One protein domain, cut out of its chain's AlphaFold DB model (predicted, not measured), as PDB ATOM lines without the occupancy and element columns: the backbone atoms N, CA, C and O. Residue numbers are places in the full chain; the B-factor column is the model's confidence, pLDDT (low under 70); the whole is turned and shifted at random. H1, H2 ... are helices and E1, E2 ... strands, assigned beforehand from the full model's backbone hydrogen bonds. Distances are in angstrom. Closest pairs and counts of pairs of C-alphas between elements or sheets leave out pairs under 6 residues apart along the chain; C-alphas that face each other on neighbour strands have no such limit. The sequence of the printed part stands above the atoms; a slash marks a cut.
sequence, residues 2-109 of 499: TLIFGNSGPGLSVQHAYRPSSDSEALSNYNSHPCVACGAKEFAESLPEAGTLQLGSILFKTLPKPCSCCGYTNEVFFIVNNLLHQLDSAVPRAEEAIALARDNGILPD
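AT A GLANCE: This is residues 2 to 109 of the 499 residues of an uncharacterized protein of Oscillatoria sp. SIO1A7 (UniProt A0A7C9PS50). A long two-stranded ribbon, E2 with E3, makes the middle of this flat domain; the short E1 joins E2 near its first end, H1 covers E3 on one face, and H2 and H3 sit at the end of the ribbon where E2 begins and E3 ends. Long stretches with no named element, residues 2 to 22 and 33 to 52, lie before and after H1. The printed part has 108 residues with three named helices and three named strands, in the order H1 E1 E2 E3 H2 H3; the sheet runs E1 E2 E3, antiparallel throughout. The class is mixed, helices and strands, with 44 residues in named elements, under half of those printed. The whole is compact, with a radius of gyration of the C-alphas of 14.4 A and spans of 42 by 34 by 18 A.

HOW THE PARTS SIT: Go first to H1, residues 23 to 32, which is on the sheet, over E3, residues 73 to 79, at a height over the sheet of 10.2 A. It runs slantwise to the strands, at 37 degrees to E3 on the local plane, and the closest C-alphas of the two are those of Tyr 30 and Val 76, 7.2 A apart. Next look at E1, residues 53 to 55, and E2, residues 58 to 66, a hairpin with directions 131 degrees apart; N 53 and O 60, at 2.8 A, are within hydrogen-bond range. E2 and E3 form a second hairpin, at 157 degrees, with N 63 and O 76 at 2.9 A. These three strands are a meander, each strand the antiparallel neighbour of the one before. The pairing is staggered: E2 pairs with E1 over residues 58 to 60 and with E3 over residues 60 to 66. H2, residues 81 to 85, only grazes the sheet with residues 81 to 84. It only just touches H3, residues 94 to 103, with 3 pairs of C-alphas within 8 A, the closest being Asn 81 and Ala 94 at 5.0 A. H3 is on the sheet, over none of its strands, on the opposite face from H1; its closest C-alpha pair with E2 is Ala 97 and Ile 58, 5.2 A apart. H1 and H3 are apart. In H1, H2 and H3 every O i to N i+4 pair is within hydrogen-bond range.

IN THESE COORDINATES: Find C-alpha 23 at (29.833, -36.120, -41.397); from there H1 runs 14.1 A to residue 32. E1 spans 6.9 A. E2 starts at C-alpha 58, (12.335, -36.077, -38.558), and runs 25.1 A; E3 spans 19.4 A. H2 spans 5.8 A, and H3 runs 14.2 A to C-alpha 103 at (3.165, -30.216, -32.311).

THE WHOLE: The C-alphas farthest apart are those of Thr 2 and Asp 88, 46.9 A. The printed part has no cut, and H1 to E1 is a long link of 20 residues. Mean pLDDT of the printed part is 87.9; residues 2 to 9 are under 70.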
ATOM      1  N   THR A   2      21.616 -46.425  -5.459       25.75
ATOM      2  CA  THR A   2      20.793 -45.453  -6.187       25.75
ATOM      3  C   THR A   2      20.893 -45.717  -7.688       25.75
ATOM      4  O   THR A   2      21.970 -45.578  -8.263       25.75
ATOM      5  N   LEU A   3      19.799 -46.157  -8.315       30.14
ATOM      6  CA  LEU A   3      19.682 -46.162  -9.770       30.14
ATOM      7  C   LEU A   3      19.804 -44.705 -10.219       30.14
ATOM      8  O   LEU A   3      19.063 -43.845  -9.747       30.14
ATOM      9  N   ILE A   4      20.799 -44.422 -11.051       32.47
ATOM     10  CA  ILE A   4      21.021 -43.106 -11.645       32.47
ATOM     11  C   ILE A   4      19.864 -42.874 -12.628       32.47
ATOM     12  O   ILE A   4      19.951 -43.240 -13.794       32.47
ATOM     13  N   PHE A   5      18.750 -42.337 -12.133       36.22
ATOM     14  CA  PHE A   5      17.695 -41.751 -12.953       36.22
ATOM     15  C   PHE A   5      18.185 -40.371 -13.386       36.22
ATOM     16  O   PHE A   5      18.128 -39.411 -12.620       36.22
ATOM     17  N   GLY A   6      18.777 -40.299 -14.573       36.81
ATOM     18  CA  GLY A   6      19.334 -39.055 -15.101       36.81
ATOM     19  C   GLY A   6      19.844 -39.150 -16.534       36.81
ATOM     20  O   GLY A   6      20.690 -38.347 -16.912       36.81
ATOM     21  N   ASN A   7      19.382 -40.114 -17.335       48.78
ATOM     22  CA  ASN A   7      19.903 -40.302 -18.687       48.78
ATOM     23  C   ASN A   7      18.995 -39.669 -19.747       48.78
ATOM     24  O   ASN A   7      18.584 -40.311 -20.706       48.78
ATOM     25  N   SER A   8      18.815 -38.352 -19.653       57.88
ATOM     26  CA  SER A   8      18.570 -37.487 -20.817       57.88
ATOM     27  C   SER A   8      19.903 -37.181 -21.526       57.88
ATOM     28  O   SER A   8      20.284 -36.025 -21.718       57.88
ATOM     29  N   GLY A   9      20.688 -38.225 -21.807       69.50
ATOM     30  CA  GLY A   9      21.990 -38.123 -22.464       69.50
ATOM     31  C   GLY A   9      21.840 -38.010 -23.986       69.50
ATOM     32  O   GLY A   9      20.910 -38.588 -24.552       69.50
ATOM     33  N   PRO A  10      22.736 -37.284 -24.675       81.81
ATOM     34  CA  PRO A  10      22.657 -37.133 -26.122       81.81
ATOM     35  C   PRO A  10      22.869 -38.480 -26.831       81.81
ATOM     36  O   PRO A  10      23.719 -39.277 -26.440       81.81
ATOM     37  N   GLY A  11      22.094 -38.729 -27.883       85.38
ATOM     38  CA  GLY A  11      22.148 -39.921 -28.727       85.38
ATOM     39  C   GLY A  11      21.369 -41.139 -28.230       85.38
ATOM     40  O   GLY A  11      21.425 -42.159 -28.903       85.38
ATOM     41  N   LEU A  12      20.665 -41.063 -27.094       85.25
ATOM     42  CA  LEU A  12      20.031 -42.234 -26.451       85.25
ATOM     43  C   LEU A  12      18.624 -42.584 -26.955       85.25
ATOM     44  O   LEU A  12      18.095 -43.643 -26.637       85.25
ATOM     45  N   SER A  13      17.989 -41.673 -27.683       85.31
ATOM     46  CA  SER A  13      16.616 -41.794 -28.185       85.31
ATOM     47  C   SER A  13      16.419 -40.842 -29.357       85.31
ATOM     48  O   SER A  13      17.278 -39.991 -29.600       85.31
ATOM     49  N   VAL A  14      15.285 -40.924 -30.059       83.25
ATOM     50  CA  VAL A  14      14.993 -39.987 -31.155       83.25
ATOM     51  C   VAL A  14      14.920 -38.552 -30.627       83.25
ATOM     52  O   VAL A  14      15.460 -37.638 -31.246       83.25
ATOM     53  N   GLN A  15      14.334 -38.337 -29.446       81.00
ATOM     54  CA  GLN A  15      14.244 -36.998 -28.853       81.00
ATOM     55  C   GLN A  15      15.598 -36.408 -28.447       81.00
ATOM     56  O   GLN A  15      15.825 -35.201 -28.584       81.00
ATOM     57  N   HIS A  16      16.498 -37.260 -27.959       85.88
ATOM     58  CA  HIS A  16      17.828 -36.862 -27.505       85.88
ATOM     59  C   HIS A  16      18.905 -37.077 -28.569       85.88
ATOM     60  O   HIS A  16      20.084 -36.927 -28.269       85.88
ATOM     61  N   ALA A  17      18.529 -37.428 -29.798       90.88
ATOM     62  CA  ALA A  17      19.447 -37.754 -30.876       90.88
ATOM     63  C   ALA A  17      20.458 -36.631 -31.145       90.88
ATOM     64  O   ALA A  17      20.140 -35.440 -31.048       90.88
ATOM     65  N   TYR A  18      21.671 -37.014 -31.545       95.44
ATOM     66  CA  TYR A  18      22.658 -36.060 -32.048       95.44
ATOM     67  C   TYR A  18      22.143 -35.394 -33.328       95.44
ATOM     68  O   TYR A  18      21.453 -36.025 -34.124       95.44
ATOM     69  N   ARG A  19      22.499 -34.125 -33.550       95.44
ATOM     70  CA  ARG A  19      22.008 -33.317 -34.686       95.44
ATOM     71  C   ARG A  19      23.173 -32.755 -35.507       95.44
ATOM     72  O   ARG A  19      23.320 -31.535 -35.589       95.44
ATOM     73  N   PRO A  20      24.043 -33.624 -36.049       95.62
ATOM     74  CA  PRO A  20      25.262 -33.180 -36.704       95.62
ATOM     75  C   PRO A  20      24.954 -32.326 -37.936       95.62
ATOM     76  O   PRO A  20      24.001 -32.588 -38.669       95.62
ATOM     77  N   SER A  21      25.800 -31.332 -38.184       93.00
ATOM     78  CA  SER A  21      25.779 -30.500 -39.392       93.00
ATOM     79  C   SER A  21      26.889 -30.876 -40.379       93.00
ATOM     80  O   SER A  21      27.001 -30.265 -41.436       93.00
ATOM     81  N   SER A  22      27.717 -31.875 -40.068       93.88
ATOM     82  CA  SER A  22      28.675 -32.474 -41.007       93.88
ATOM     83  C   SER A  22      28.945 -33.943 -40.668       93.88
ATOM     84  O   SER A  22      28.756 -34.360 -39.523       93.88
ATOM     85  N   ASP A  23      29.448 -34.719 -41.630       90.81
ATOM     86  CA  ASP A  23      29.833 -36.120 -41.397       90.81
ATOM     87  C   ASP A  23      30.965 -36.251 -40.364       90.81
ATOM     88  O   ASP A  23      30.974 -37.177 -39.552       90.81
ATOM     89  N   SER A  24      31.886 -35.282 -40.328       94.00
ATOM     90  CA  SER A  24      32.955 -35.212 -39.322       94.00
ATOM     91  C   SER A  24      32.393 -35.036 -37.906       94.00
ATOM     92  O   SER A  24      32.807 -35.719 -36.965       94.00
ATOM     93  N   GLU A  25      31.388 -34.170 -37.749       95.50
ATOM     94  CA  GLU A  25      30.691 -33.993 -36.473       95.50
ATOM     95  C   GLU A  25      29.911 -35.254 -36.080       95.50
ATOM     96  O   GLU A  25      29.937 -35.656 -34.918       95.50
ATOM     97  N   ALA A  26      29.261 -35.918 -37.039       94.19
ATOM     98  CA  ALA A  26      28.559 -37.174 -36.798       94.19
ATOM     99  C   ALA A  26      29.515 -38.269 -36.289       94.19
ATOM    100  O   ALA A  26      29.211 -38.928 -35.293       94.19
ATOM    101  N   LEU A  27      30.697 -38.407 -36.902       95.06
ATOM    102  CA  LEU A  27      31.737 -39.340 -36.462       95.06
ATOM    103  C   LEU A  27      32.281 -38.991 -35.068       95.06
ATOM    104  O   LEU A  27      32.441 -39.874 -34.225       95.06
ATOM    105  N   SER A  28      32.512 -37.706 -34.788       94.94
ATOM    106  CA  SER A  28      32.934 -37.234 -33.463       94.94
ATOM    107  C   SER A  28      31.891 -37.546 -32.379       94.94
ATOM    108  O   SER A  28      32.212 -38.107 -31.327       94.94
ATOM    109  N   ASN A  29      30.615 -37.267 -32.657       94.69
ATOM    110  CA  ASN A  29      29.489 -37.597 -31.784       94.69
ATOM    111  C   ASN A  29      29.397 -39.108 -31.541       94.69
ATOM    112  O   ASN A  29      29.313 -39.545 -30.394       94.69
ATOM    113  N   TYR A  30      29.508 -39.915 -32.598       94.69
ATOM    114  CA  TYR A  30      29.514 -41.371 -32.488       94.69
ATOM    115  C   TYR A  30      30.659 -41.869 -31.606       94.69
ATOM    116  O   TYR A  30      30.418 -42.640 -30.682       94.69
ATOM    117  N   ASN A  31      31.889 -41.398 -31.823       92.94
ATOM    118  CA  ASN A  31      33.070 -41.812 -31.058       92.94
ATOM    119  C   ASN A  31      33.032 -41.349 -29.597       92.94
ATOM    120  O   ASN A  31      33.461 -42.082 -28.706       92.94
ATOM    121  N   SER A  32      32.466 -40.172 -29.329       91.38
ATOM    122  CA  SER A  32      32.313 -39.659 -27.966       91.38
ATOM    123  C   SER A  32      31.204 -40.347 -27.163       91.38
ATOM    124  O   SER A  32      31.268 -40.318 -25.933       91.38
ATOM    125  N   HIS A  33      30.238 -40.999 -27.825       92.25
ATOM    126  CA  HIS A  33      29.144 -41.710 -27.165       92.25
ATOM    127  C   HIS A  33      29.668 -42.941 -26.396       92.25
ATOM    128  O   HIS A  33      30.170 -43.886 -27.024       92.25
ATOM    129  N   PRO A  34      29.608 -42.954 -25.051       91.94
ATOM    130  CA  PRO A  34      30.082 -44.083 -24.261       91.94
ATOM    131  C   PRO A  34      29.086 -45.243 -24.316       91.94
ATOM    132  O   PRO A  34      27.907 -45.063 -24.610       91.94
ATOM    133  N   CYS A  35      29.549 -46.440 -23.971       91.75
ATOM    134  CA  CYS A  35      28.673 -47.577 -23.757       91.75
ATOM    135  C   CYS A  35      27.705 -47.274 -22.608       91.75
ATOM    136  O   CYS A  35      28.130 -47.046 -21.476       91.75
ATOM    137  N   VAL A  36      26.403 -47.329 -22.872       90.50
ATOM    138  CA  VAL A  36      25.366 -47.025 -21.876       90.50
ATOM    139  C   VAL A  36      25.301 -48.068 -20.759       90.50
ATOM    140  O   VAL A  36      24.780 -47.793 -19.682       90.50
ATOM    141  N   ALA A  37      25.853 -49.263 -20.996       89.69
ATOM    142  CA  ALA A  37      25.867 -50.348 -20.027       89.69
ATOM    143  C   ALA A  37      27.079 -50.314 -19.082       89.69
ATOM    144  O   ALA A  37      26.922 -50.636 -17.907       89.69
ATOM    145  N   CYS A  38      28.277 -49.945 -19.546       90.69
ATOM    146  CA  CYS A  38      29.493 -49.990 -18.713       90.69
ATOM    147  C   CYS A  38      30.320 -48.696 -18.696       90.69
ATOM    148  O   CYS A  38      31.294 -48.606 -17.953       90.69
ATOM    149  N   GLY A  39      29.963 -47.695 -19.502       90.81
ATOM    150  CA  GLY A  39      30.678 -46.421 -19.614       90.81
ATOM    151  C   GLY A  39      31.946 -46.459 -20.475       90.81
ATOM    152  O   GLY A  39      32.575 -45.416 -20.655       90.81
ATOM    153  N   ALA A  40      32.330 -47.620 -21.018       91.06
ATOM    154  CA  ALA A  40      33.504 -47.747 -21.881       91.06
ATOM    155  C   ALA A  40      33.368 -46.880 -23.141       91.06
ATOM    156  O   ALA A  40      32.290 -46.772 -23.724       91.06
ATOM    157  N   LYS A  41      34.471 -46.268 -23.573       88.81
ATOM    158  CA  LYS A  41      34.521 -45.495 -24.815       88.81
ATOM    159  C   LYS A  41      35.128 -46.359 -25.908       88.81
ATOM    160  O   LYS A  41      36.226 -46.873 -25.736       88.81
ATOM    161  N   GLU A  42      34.414 -46.472 -27.016       84.06
ATOM    162  CA  GLU A  42      34.864 -47.185 -28.211       84.06
ATOM    163  C   GLU A  42      35.081 -46.178 -29.336       84.06
ATOM    164  O   GLU A  42      34.309 -45.217 -29.470       84.06
ATOM    165  N   PHE A  43      36.108 -46.416 -30.142       89.00
ATOM    166  CA  PHE A  43      36.471 -45.579 -31.276       89.00
ATOM    167  C   PHE A  43      36.251 -46.342 -32.583       89.00
ATOM    168  O   PHE A  43      36.606 -47.513 -32.686       89.00
ATOM    169  N   ALA A  44      35.688 -45.665 -33.577       87.31
ATOM    170  CA  ALA A  44      35.540 -46.149 -34.938       87.31
ATOM    171  C   ALA A  44      36.170 -45.155 -35.921       87.31
ATOM    172  O   ALA A  44      36.073 -43.938 -35.746       87.31
ATOM    173  N   GLU A  45      36.804 -45.688 -36.965       89.44
ATOM    174  CA  GLU A  45      37.408 -44.891 -38.042       89.44
ATOM    175  C   GLU A  45      36.353 -44.294 -38.985       89.44
ATOM    176  O   GLU A  45      36.575 -43.243 -39.583       89.44
ATOM    177  N   SER A  46      35.188 -44.934 -39.087       91.50
ATOM    178  CA  SER A  46      34.052 -44.495 -39.896       91.50
ATOM    179  C   SER A  46      32.723 -44.853 -39.224       91.50
ATOM    180  O   SER A  46      32.666 -45.663 -38.295       91.50
ATOM    181  N   LEU A  47      31.637 -44.216 -39.673       91.19
ATOM    182  CA  LEU A  47      30.288 -44.548 -39.216       91.19
ATOM    183  C   LEU A  47      29.815 -45.861 -39.858       91.19
ATOM    184  O   LEU A  47      30.038 -46.049 -41.055       91.19
ATOM    185  N   PRO A  48      29.111 -46.734 -39.113       92.12
ATOM    186  CA  PRO A  48      28.443 -47.890 -39.696       92.12
ATOM    187  C   PRO A  48      27.451 -47.477 -40.786       92.12
ATOM    188  O   PRO A  48      26.783 -46.442 -40.678       92.12
ATOM    189  N   GLU A  49      27.308 -48.312 -41.811       88.81
ATOM    190  CA  GLU A  49      26.258 -48.122 -42.803       88.81
ATOM    191  C   GLU A  49      24.880 -48.325 -42.162       88.81
ATOM    192  O   GLU A  49      24.607 -49.341 -41.523       88.81
ATOM    193  N   ALA A  50      24.004 -47.339 -42.341       90.00
ATOM    194  CA  ALA A  50      22.613 -47.412 -41.925       90.00
ATOM    195  C   ALA A  50      21.736 -46.566 -42.848       90.00
ATOM    196  O   ALA A  50      22.106 -45.448 -43.243       90.00
ATOM    197  N   GLY A  51      20.553 -47.100 -43.153       91.00
ATOM    198  CA  GLY A  51      19.513 -46.386 -43.881       91.00
ATOM    199  C   GLY A  51      18.945 -45.220 -43.071       91.00
ATOM    200  O   GLY A  51      18.940 -45.238 -41.840       91.00
ATOM    201  N   THR A  52      18.464 -44.198 -43.775       93.44
ATOM    202  CA  THR A  52      17.725 -43.090 -43.163       93.44
ATOM    203  C   THR A  52      16.274 -43.508 -42.945       93.44
ATOM    204  O   THR A  52      15.600 -43.946 -43.876       93.44
ATOM    205  N   LEU A  53      15.800 -43.351 -41.716       93.56
ATOM    206  CA  LEU A  53      14.424 -43.560 -41.287       93.56
ATOM    207  C   LEU A  53      13.694 -42.217 -41.195       93.56
ATOM    208  O   LEU A  53      14.319 -41.168 -41.022       93.56
ATOM    209  N   GLN A  54      12.367 -42.254 -41.283       93.69
ATOM    210  CA  GLN A  54      11.524 -41.064 -41.221       93.69
ATOM    211  C   GLN A  54      10.445 -41.206 -40.144       93.69
ATOM    212  O   GLN A  54       9.721 -42.199 -40.101       93.69
ATOM    213  N   LEU A  55      10.316 -40.180 -39.303       90.81
ATOM    214  CA  LEU A  55       9.261 -40.018 -38.307       90.81
ATOM    215  C   LEU A  55       8.650 -38.619 -38.458       90.81
ATOM    216  O   LEU A  55       9.166 -37.631 -37.934       90.81
ATOM    217  N   GLY A  56       7.562 -38.520 -39.225       91.69
ATOM    218  CA  GLY A  56       7.020 -37.225 -39.639       91.69
ATOM    219  C   GLY A  56       8.064 -36.426 -40.430       91.69
ATOM    220  O   GLY A  56       8.559 -36.888 -41.457       91.69
ATOM    221  N   SER A  57       8.414 -35.240 -39.941       92.69
ATOM    222  CA  SER A  57       9.473 -34.376 -40.490       92.69
ATOM    223  C   SER A  57      10.889 -34.752 -40.051       92.69
ATOM    224  O   SER A  57      11.856 -34.210 -40.589       92.69
ATOM    225  N   ILE A  58      11.034 -35.646 -39.069       94.75
ATOM    226  CA  ILE A  58      12.335 -36.077 -38.558       94.75
ATOM    227  C   ILE A  58      12.899 -37.156 -39.481       94.75
ATOM    228  O   ILE A  58      12.304 -38.217 -39.645       94.75
ATOM    229  N   LEU A  59      14.074 -36.895 -40.038       95.50
ATOM    230  CA  LEU A  59      14.904 -37.839 -40.773       95.50
ATOM    231  C   LEU A  59      16.045 -38.253 -39.850       95.50
ATOM    232  O   LEU A  59      16.830 -37.405 -39.421       95.50
ATOM    233  N   PHE A  60      16.143 -39.535 -39.511       94.62
ATOM    234  CA  PHE A  60      17.108 -40.010 -38.523       94.62
ATOM    235  C   PHE A  60      17.774 -41.328 -38.918       94.62
ATOM    236  O   PHE A  60      17.276 -42.072 -39.756       94.62
ATOM    237  N   LYS A  61      18.925 -41.610 -38.314       94.88
ATOM    238  CA  LYS A  61      19.644 -42.881 -38.404       94.88
ATOM    239  C   LYS A  61      19.832 -43.453 -37.004       94.88
ATOM    240  O   LYS A  61      20.092 -42.700 -36.063       94.88
ATOM    241  N   THR A  62      19.768 -44.774 -36.900       93.75
ATOM    242  CA  THR A  62      20.153 -45.519 -35.697       93.75
ATOM    243  C   THR A  62      21.396 -46.326 -36.027       93.75
ATOM    244  O   THR A  62      21.349 -47.206 -36.883       93.75
ATOM    245  N   LEU A  63      22.518 -45.993 -35.391       94.25
ATOM    246  CA  LEU A  63      23.808 -46.620 -35.666       94.25
ATOM    247  C   LEU A  63      24.164 -47.608 -34.546       94.25
ATOM    248  O   LEU A  63      24.214 -47.194 -33.382       94.25
ATOM    249  N   PRO A  64      24.424 -48.892 -34.860       93.50
ATOM    250  CA  PRO A  64      24.826 -49.869 -33.860       93.50
ATOM    251  C   PRO A  64      26.280 -49.638 -33.446       93.50
ATOM    252  O   PRO A  64      27.175 -49.645 -34.288       93.50
ATOM    253  N   LYS A  65      26.526 -49.498 -32.143       92.81
ATOM    254  CA  LYS A  65      27.865 -49.358 -31.562       92.81
ATOM    255  C   LYS A  65      28.138 -50.494 -30.571       92.81
ATOM    256  O   LYS A  65      27.795 -50.359 -29.389       92.81
ATOM    257  N   PRO A  66      28.703 -51.629 -31.029       92.44
ATOM    258  CA  PRO A  66      29.049 -52.743 -30.152       92.44
ATOM    259  C   PRO A  66      30.153 -52.336 -29.173       92.44
ATOM    260  O   PRO A  66      31.085 -51.619 -29.530       92.44
ATOM    261  N   CYS A  67      30.041 -52.785 -27.927       93.06
ATOM    262  CA  CYS A  67      31.033 -52.553 -26.888       93.06
ATOM    263  C   CYS A  67      31.921 -53.785 -26.718       93.06
ATOM    264  O   CYS A  67      31.439 -54.851 -26.337       93.06
ATOM    265  N   SER A  68      33.225 -53.621 -26.925       92.81
ATOM    266  CA  SER A  68      34.219 -54.683 -26.756       92.81
ATOM    267  C   SER A  68      34.398 -55.093 -25.289       92.81
ATOM    268  O   SER A  68      34.729 -56.238 -24.996       92.81
ATOM    269  N   CYS A  69      34.123 -54.177 -24.352       93.69
ATOM    270  CA  CYS A  69      34.284 -54.411 -22.917       93.69
ATOM    271  C   CYS A  69      33.209 -55.332 -22.310       93.69
ATOM    272  O   CYS A  69      33.541 -56.190 -21.497       93.69
ATOM    273  N   CYS A  70      31.932 -55.148 -22.663       91.75
ATOM    274  CA  CYS A  70      30.822 -55.908 -22.061       91.75
ATOM    275  C   CYS A  70      29.965 -56.684 -23.071       91.75
ATOM    276  O   CYS A  70      29.116 -57.472 -22.667       91.75
ATOM    277  N   GLY A  71      30.163 -56.477 -24.373       92.50
ATOM    278  CA  GLY A  71      29.355 -57.095 -25.424       92.50
ATOM    279  C   GLY A  71      27.996 -56.426 -25.661       92.50
ATOM    280  O   GLY A  71      27.244 -56.890 -26.511       92.50
ATOM    281  N   TYR A  72      27.649 -55.350 -24.943       92.06
ATOM    282  CA  TYR A  72      26.421 -54.593 -25.214       92.06
ATOM    283  C   TYR A  72      26.513 -53.835 -26.542       92.06
ATOM    284  O   TYR A  72      27.503 -53.146 -26.790       92.06
ATOM    285  N   THR A  73      25.458 -53.880 -27.354       91.38
ATOM    286  CA  THR A  73      25.349 -53.058 -28.567       91.38
ATOM    287  C   THR A  73      24.479 -51.843 -28.295       91.38
ATOM    288  O   THR A  73      23.288 -51.967 -28.021       91.38
ATOM    289  N   ASN A  74      25.085 -50.661 -28.370       89.69
ATOM    290  CA  ASN A  74      24.377 -49.395 -28.222       89.69
ATOM    291  C   ASN A  74      23.655 -49.055 -29.523       89.69
ATOM    292  O   ASN A  74      24.195 -49.269 -30.606       89.69
ATOM    293  N   GLU A  75      22.474 -48.465 -29.411       90.81
ATOM    294  CA  GLU A  75      21.766 -47.846 -30.527       90.81
ATOM    295  C   GLU A  75      21.973 -46.335 -30.405       90.81
ATOM    296  O   GLU A  75      21.437 -45.714 -29.490       90.81
ATOM    297  N   VAL A  76      22.805 -45.753 -31.275       93.19
ATOM    298  CA  VAL A  76      23.108 -44.315 -31.241       93.19
ATOM    299  C   VAL A  76      22.236 -43.593 -32.260       93.19
ATOM    300  O   VAL A  76      22.316 -43.864 -33.460       93.19
ATOM    301  N   PHE A  77      21.409 -42.666 -31.787       93.12
ATOM    302  CA  PHE A  77      20.433 -41.956 -32.609       93.12
ATOM    303  C   PHE A  77      20.998 -40.639 -33.149       93.12
ATOM    304  O   PHE A  77      21.528 -39.812 -32.399       93.12
ATOM    305  N   PHE A  78      20.823 -40.423 -34.453       95.50
ATOM    306  CA  PHE A  78      21.219 -39.210 -35.168       95.50
ATOM    307  C   PHE A  78      20.047 -38.659 -35.963       95.50
ATOM    308  O   PHE A  78      19.545 -39.346 -36.841       95.50
ATOM    309  N   ILE A  79      19.653 -37.410 -35.736       96.06
ATOM    310  CA  ILE A  79      18.754 -36.682 -36.634       96.06
ATOM    311  C   ILE A  79      19.605 -36.043 -37.728       96.06
ATOM    312  O   ILE A  79      20.413 -35.150 -37.473       96.06
ATOM    313  N   VAL A  80      19.423 -36.520 -38.956       96.25
ATOM    314  CA  VAL A  80      20.233 -36.169 -40.128       96.25
ATOM    315  C   VAL A  80      19.612 -35.056 -40.975       96.25
ATOM    316  O   VAL A  80      20.167 -34.701 -42.010       96.25
ATOM    317  N   ASN A  81      18.500 -34.458 -40.532       96.62
ATOM    318  CA  ASN A  81      17.871 -33.299 -41.178       96.62
ATOM    319  C   ASN A  81      18.872 -32.193 -41.535       96.62
ATOM    320  O   ASN A  81      18.829 -31.685 -42.645       96.62
ATOM    321  N   ASN A  82      19.790 -31.838 -40.629       96.25
ATOM    322  CA  ASN A  82      20.759 -30.763 -40.873       96.25
ATOM    323  C   ASN A  82      21.778 -31.117 -41.968       96.25
ATOM    324  O   ASN A  82      22.187 -30.231 -42.715       96.25
ATOM    325  N   LEU A  83      22.156 -32.394 -42.087       94.12
ATOM    326  CA  LEU A  83      23.002 -32.882 -43.179       94.12
ATOM    327  C   LEU A  83      22.248 -32.818 -44.512       94.12
ATOM    328  O   LEU A  83      22.775 -32.332 -45.506       94.12
ATOM    329  N   LEU A  84      20.992 -33.268 -44.520       93.06
ATOM    330  CA  LEU A  84      20.173 -33.332 -45.731       93.06
ATOM    331  C   LEU A  84      19.684 -31.954 -46.199       93.06
ATOM    332  O   LEU A  84      19.627 -31.716 -47.400       93.06
ATOM    333  N   HIS A  85      19.420 -31.022 -45.281       93.62
ATOM    334  CA  HIS A  85      19.027 -29.642 -45.587       93.62
ATOM    335  C   HIS A  85      20.077 -28.894 -46.423       93.62
ATOM    336  O   HIS A  85      19.741 -28.002 -47.197       93.62
ATOM    337  N   GLN A  86      21.358 -29.253 -46.288       92.25
ATOM    338  CA  GLN A  86      22.434 -28.672 -47.101       92.25
ATOM    339  C   GLN A  86      22.370 -29.112 -48.565       92.25
ATOM    340  O   GLN A  86      22.864 -28.400 -49.437       92.25
ATOM    341  N   LEU A  87      21.779 -30.279 -48.827       91.88
ATOM    342  CA  LEU A  87      21.609 -30.841 -50.164       91.88
ATOM    343  C   LEU A  87      20.268 -30.426 -50.776       91.88
ATOM    344  O   LEU A  87      20.194 -30.166 -51.973       91.88
ATOM    345  N   ASP A  88      19.227 -30.343 -49.949       93.38
ATOM    346  CA  ASP A  88      17.886 -29.929 -50.339       93.38
ATOM    347  C   ASP A  88      17.271 -29.014 -49.273       93.38
ATOM    348  O   ASP A  88      16.855 -29.453 -48.199       93.38
ATOM    349  N   SER A  89      17.159 -27.725 -49.601       91.56
ATOM    350  CA  SER A  89      16.584 -26.713 -48.709       91.56
ATOM    351  C   SER A  89      15.106 -26.940 -48.367       91.56
ATOM    352  O   SER A  89      14.610 -26.299 -47.442       91.56
ATOM    353  N   ALA A  90      14.400 -27.824 -49.086       94.00
ATOM    354  CA  ALA A  90      13.027 -28.208 -48.762       94.00
ATOM    355  C   ALA A  90      12.938 -29.128 -47.532       94.00
ATOM    356  O   ALA A  90      11.879 -29.218 -46.908       94.00
ATOM    357  N   VAL A  91      14.034 -29.797 -47.151       94.62
ATOM    358  CA  VAL A  91      14.104 -30.571 -45.905       94.62
ATOM    359  C   VAL A  91      14.170 -29.592 -44.727       94.62
ATOM    360  O   VAL A  91      15.081 -28.769 -44.700       94.62
ATOM    361  N   PRO A  92      13.273 -29.652 -43.729       95.50
ATOM    362  CA  PRO A  92      13.342 -28.758 -42.573       95.50
ATOM    363  C   PRO A  92      14.593 -29.042 -41.739       95.50
ATOM    364  O   PRO A  92      15.047 -30.189 -41.652       95.50
ATOM    365  N   ARG A  93      15.125 -28.012 -41.072       96.06
ATOM    366  CA  ARG A  93      16.238 -28.179 -40.117       96.06
ATOM    367  C   ARG A  93      15.814 -29.069 -38.950       96.06
ATOM    368  O   ARG A  93      14.628 -29.168 -38.644       96.06
ATOM    369  N   ALA A  94      16.769 -29.695 -38.268       94.12
ATOM    370  CA  ALA A  94      16.489 -30.635 -37.182       94.12
ATOM    371  C   ALA A  94      15.595 -30.025 -36.086       94.12
ATOM    372  O   ALA A  94      14.648 -30.667 -35.638       94.12
ATOM    373  N   GLU A  95      15.846 -28.778 -35.684       93.19
ATOM    374  CA  GLU A  95      15.059 -28.071 -34.666       93.19
ATOM    375  C   GLU A  95      13.596 -27.886 -35.092       93.19
ATOM    376  O   GLU A  95      12.685 -28.130 -34.301       93.19
ATOM    377  N   GLU A  96      13.381 -27.495 -36.346       94.44
ATOM    378  CA  GLU A  96      12.056 -27.313 -36.941       94.44
ATOM    379  C   GLU A  96      11.339 -28.656 -37.101       94.44
ATOM    380  O   GLU A  96      10.180 -28.796 -36.716       94.44
ATOM    381  N   ALA A  97      12.048 -29.673 -37.591       93.56
ATOM    382  CA  ALA A  97      11.525 -31.018 -37.756       93.56
ATOM    383  C   ALA A  97      11.039 -31.620 -36.433       93.56
ATOM    384  O   ALA A  97       9.980 -32.248 -36.403       93.56
ATOM    385  N   ILE A  98      11.787 -31.415 -35.345       91.50
ATOM    386  CA  ILE A  98      11.413 -31.867 -34.000       91.50
ATOM    387  C   ILE A  98      10.231 -31.060 -33.463       91.50
ATOM    388  O   ILE A  98       9.331 -31.650 -32.868       91.50
ATOM    389  N   ALA A  99      10.222 -29.735 -33.647       91.38
ATOM    390  CA  ALA A  99       9.107 -28.890 -33.225       91.38
ATOM    391  C   ALA A  99       7.805 -29.324 -33.910       91.38
ATOM    392  O   ALA A  99       6.824 -29.609 -33.230       91.38
ATOM    393  N   LEU A 100       7.839 -29.521 -35.229       92.69
ATOM    394  CA  LEU A 100       6.690 -29.987 -35.996       92.69
ATOM    395  C   LEU A 100       6.239 -31.394 -35.573       92.69
ATOM    396  O   LEU A 100       5.045 -31.644 -35.421       92.69
ATOM    397  N   ALA A 101       7.172 -32.321 -35.341       90.31
ATOM    398  CA  ALA A 101       6.835 -33.658 -34.852       90.31
ATOM    399  C   ALA A 101       6.220 -33.630 -33.442       90.31
ATOM    400  O   ALA A 101       5.338 -34.437 -33.144       90.31
ATOM    401  N   ARG A 102       6.655 -32.701 -32.582       88.81
ATOM    402  CA  ARG A 102       6.070 -32.485 -31.253       88.81
ATOM    403  C   ARG A 102       4.654 -31.933 -31.354       88.81
ATOM    404  O   ARG A 102       3.759 -32.487 -30.726       88.81
ATOM    405  N   ASP A 103       4.459 -30.888 -32.152       91.38
ATOM    406  CA  ASP A 103       3.165 -30.216 -32.311       91.38
ATOM    407  C   ASP A 103       2.117 -31.157 -32.921       91.38
ATOM    408  O   ASP A 103       0.949 -31.129 -32.541       91.38
ATOM    409  N   ASN A 104       2.555 -32.065 -33.797       91.38
ATOM    410  CA  ASN A 104       1.711 -33.106 -34.379       91.38
ATOM    411  C   ASN A 104       1.518 -34.337 -33.471       91.38
ATOM    412  O   ASN A 104       0.853 -35.287 -33.878       91.38
ATOM    413  N   GLY A 105       2.115 -34.366 -32.273       87.94
ATOM    414  CA  GLY A 105       2.002 -35.493 -31.340       87.94
ATOM    415  C   GLY A 105       2.637 -36.795 -31.844       87.94
ATOM    416  O   GLY A 105       2.206 -37.876 -31.456       87.94
ATOM    417  N   ILE A 106       3.633 -36.702 -32.730       87.69
ATOM    418  CA  ILE A 106       4.301 -37.847 -33.373       87.69
ATOM    419  C   ILE A 106       5.507 -38.327 -32.550       87.69
ATOM    420  O   ILE A 106       5.923 -39.481 -32.666       87.69
ATOM    421  N   LEU A 107       6.094 -37.455 -31.722       82.44
ATOM    422  CA  LEU A 107       7.238 -37.833 -30.895       82.44
ATOM    423  C   LEU A 107       6.865 -38.951 -29.904       82.44
ATOM    424  O   LEU A 107       5.848 -38.827 -29.218       82.44
ATOM    425  N   PRO A 108       7.695 -40.008 -29.779       77.31
ATOM    426  CA  PRO A 108       7.474 -41.064 -28.799       77.31
ATOM    427  C   PRO A 108       7.466 -40.492 -27.385       77.31
ATOM    428  O   PRO A 108       8.132 -39.500 -27.117       77.31
ATOM    429  N   ASP A 109       6.741 -41.114 -26.462       81.25
ATOM    430  CA  ASP A 109       6.741 -40.692 -25.062       81.25
ATOM    431  C   ASP A 109       8.168 -40.785 -24.470       81.25
ATOM    432  O   ASP A 109       8.727 -41.888 -24.431       81.25
TER     433      ASP A 109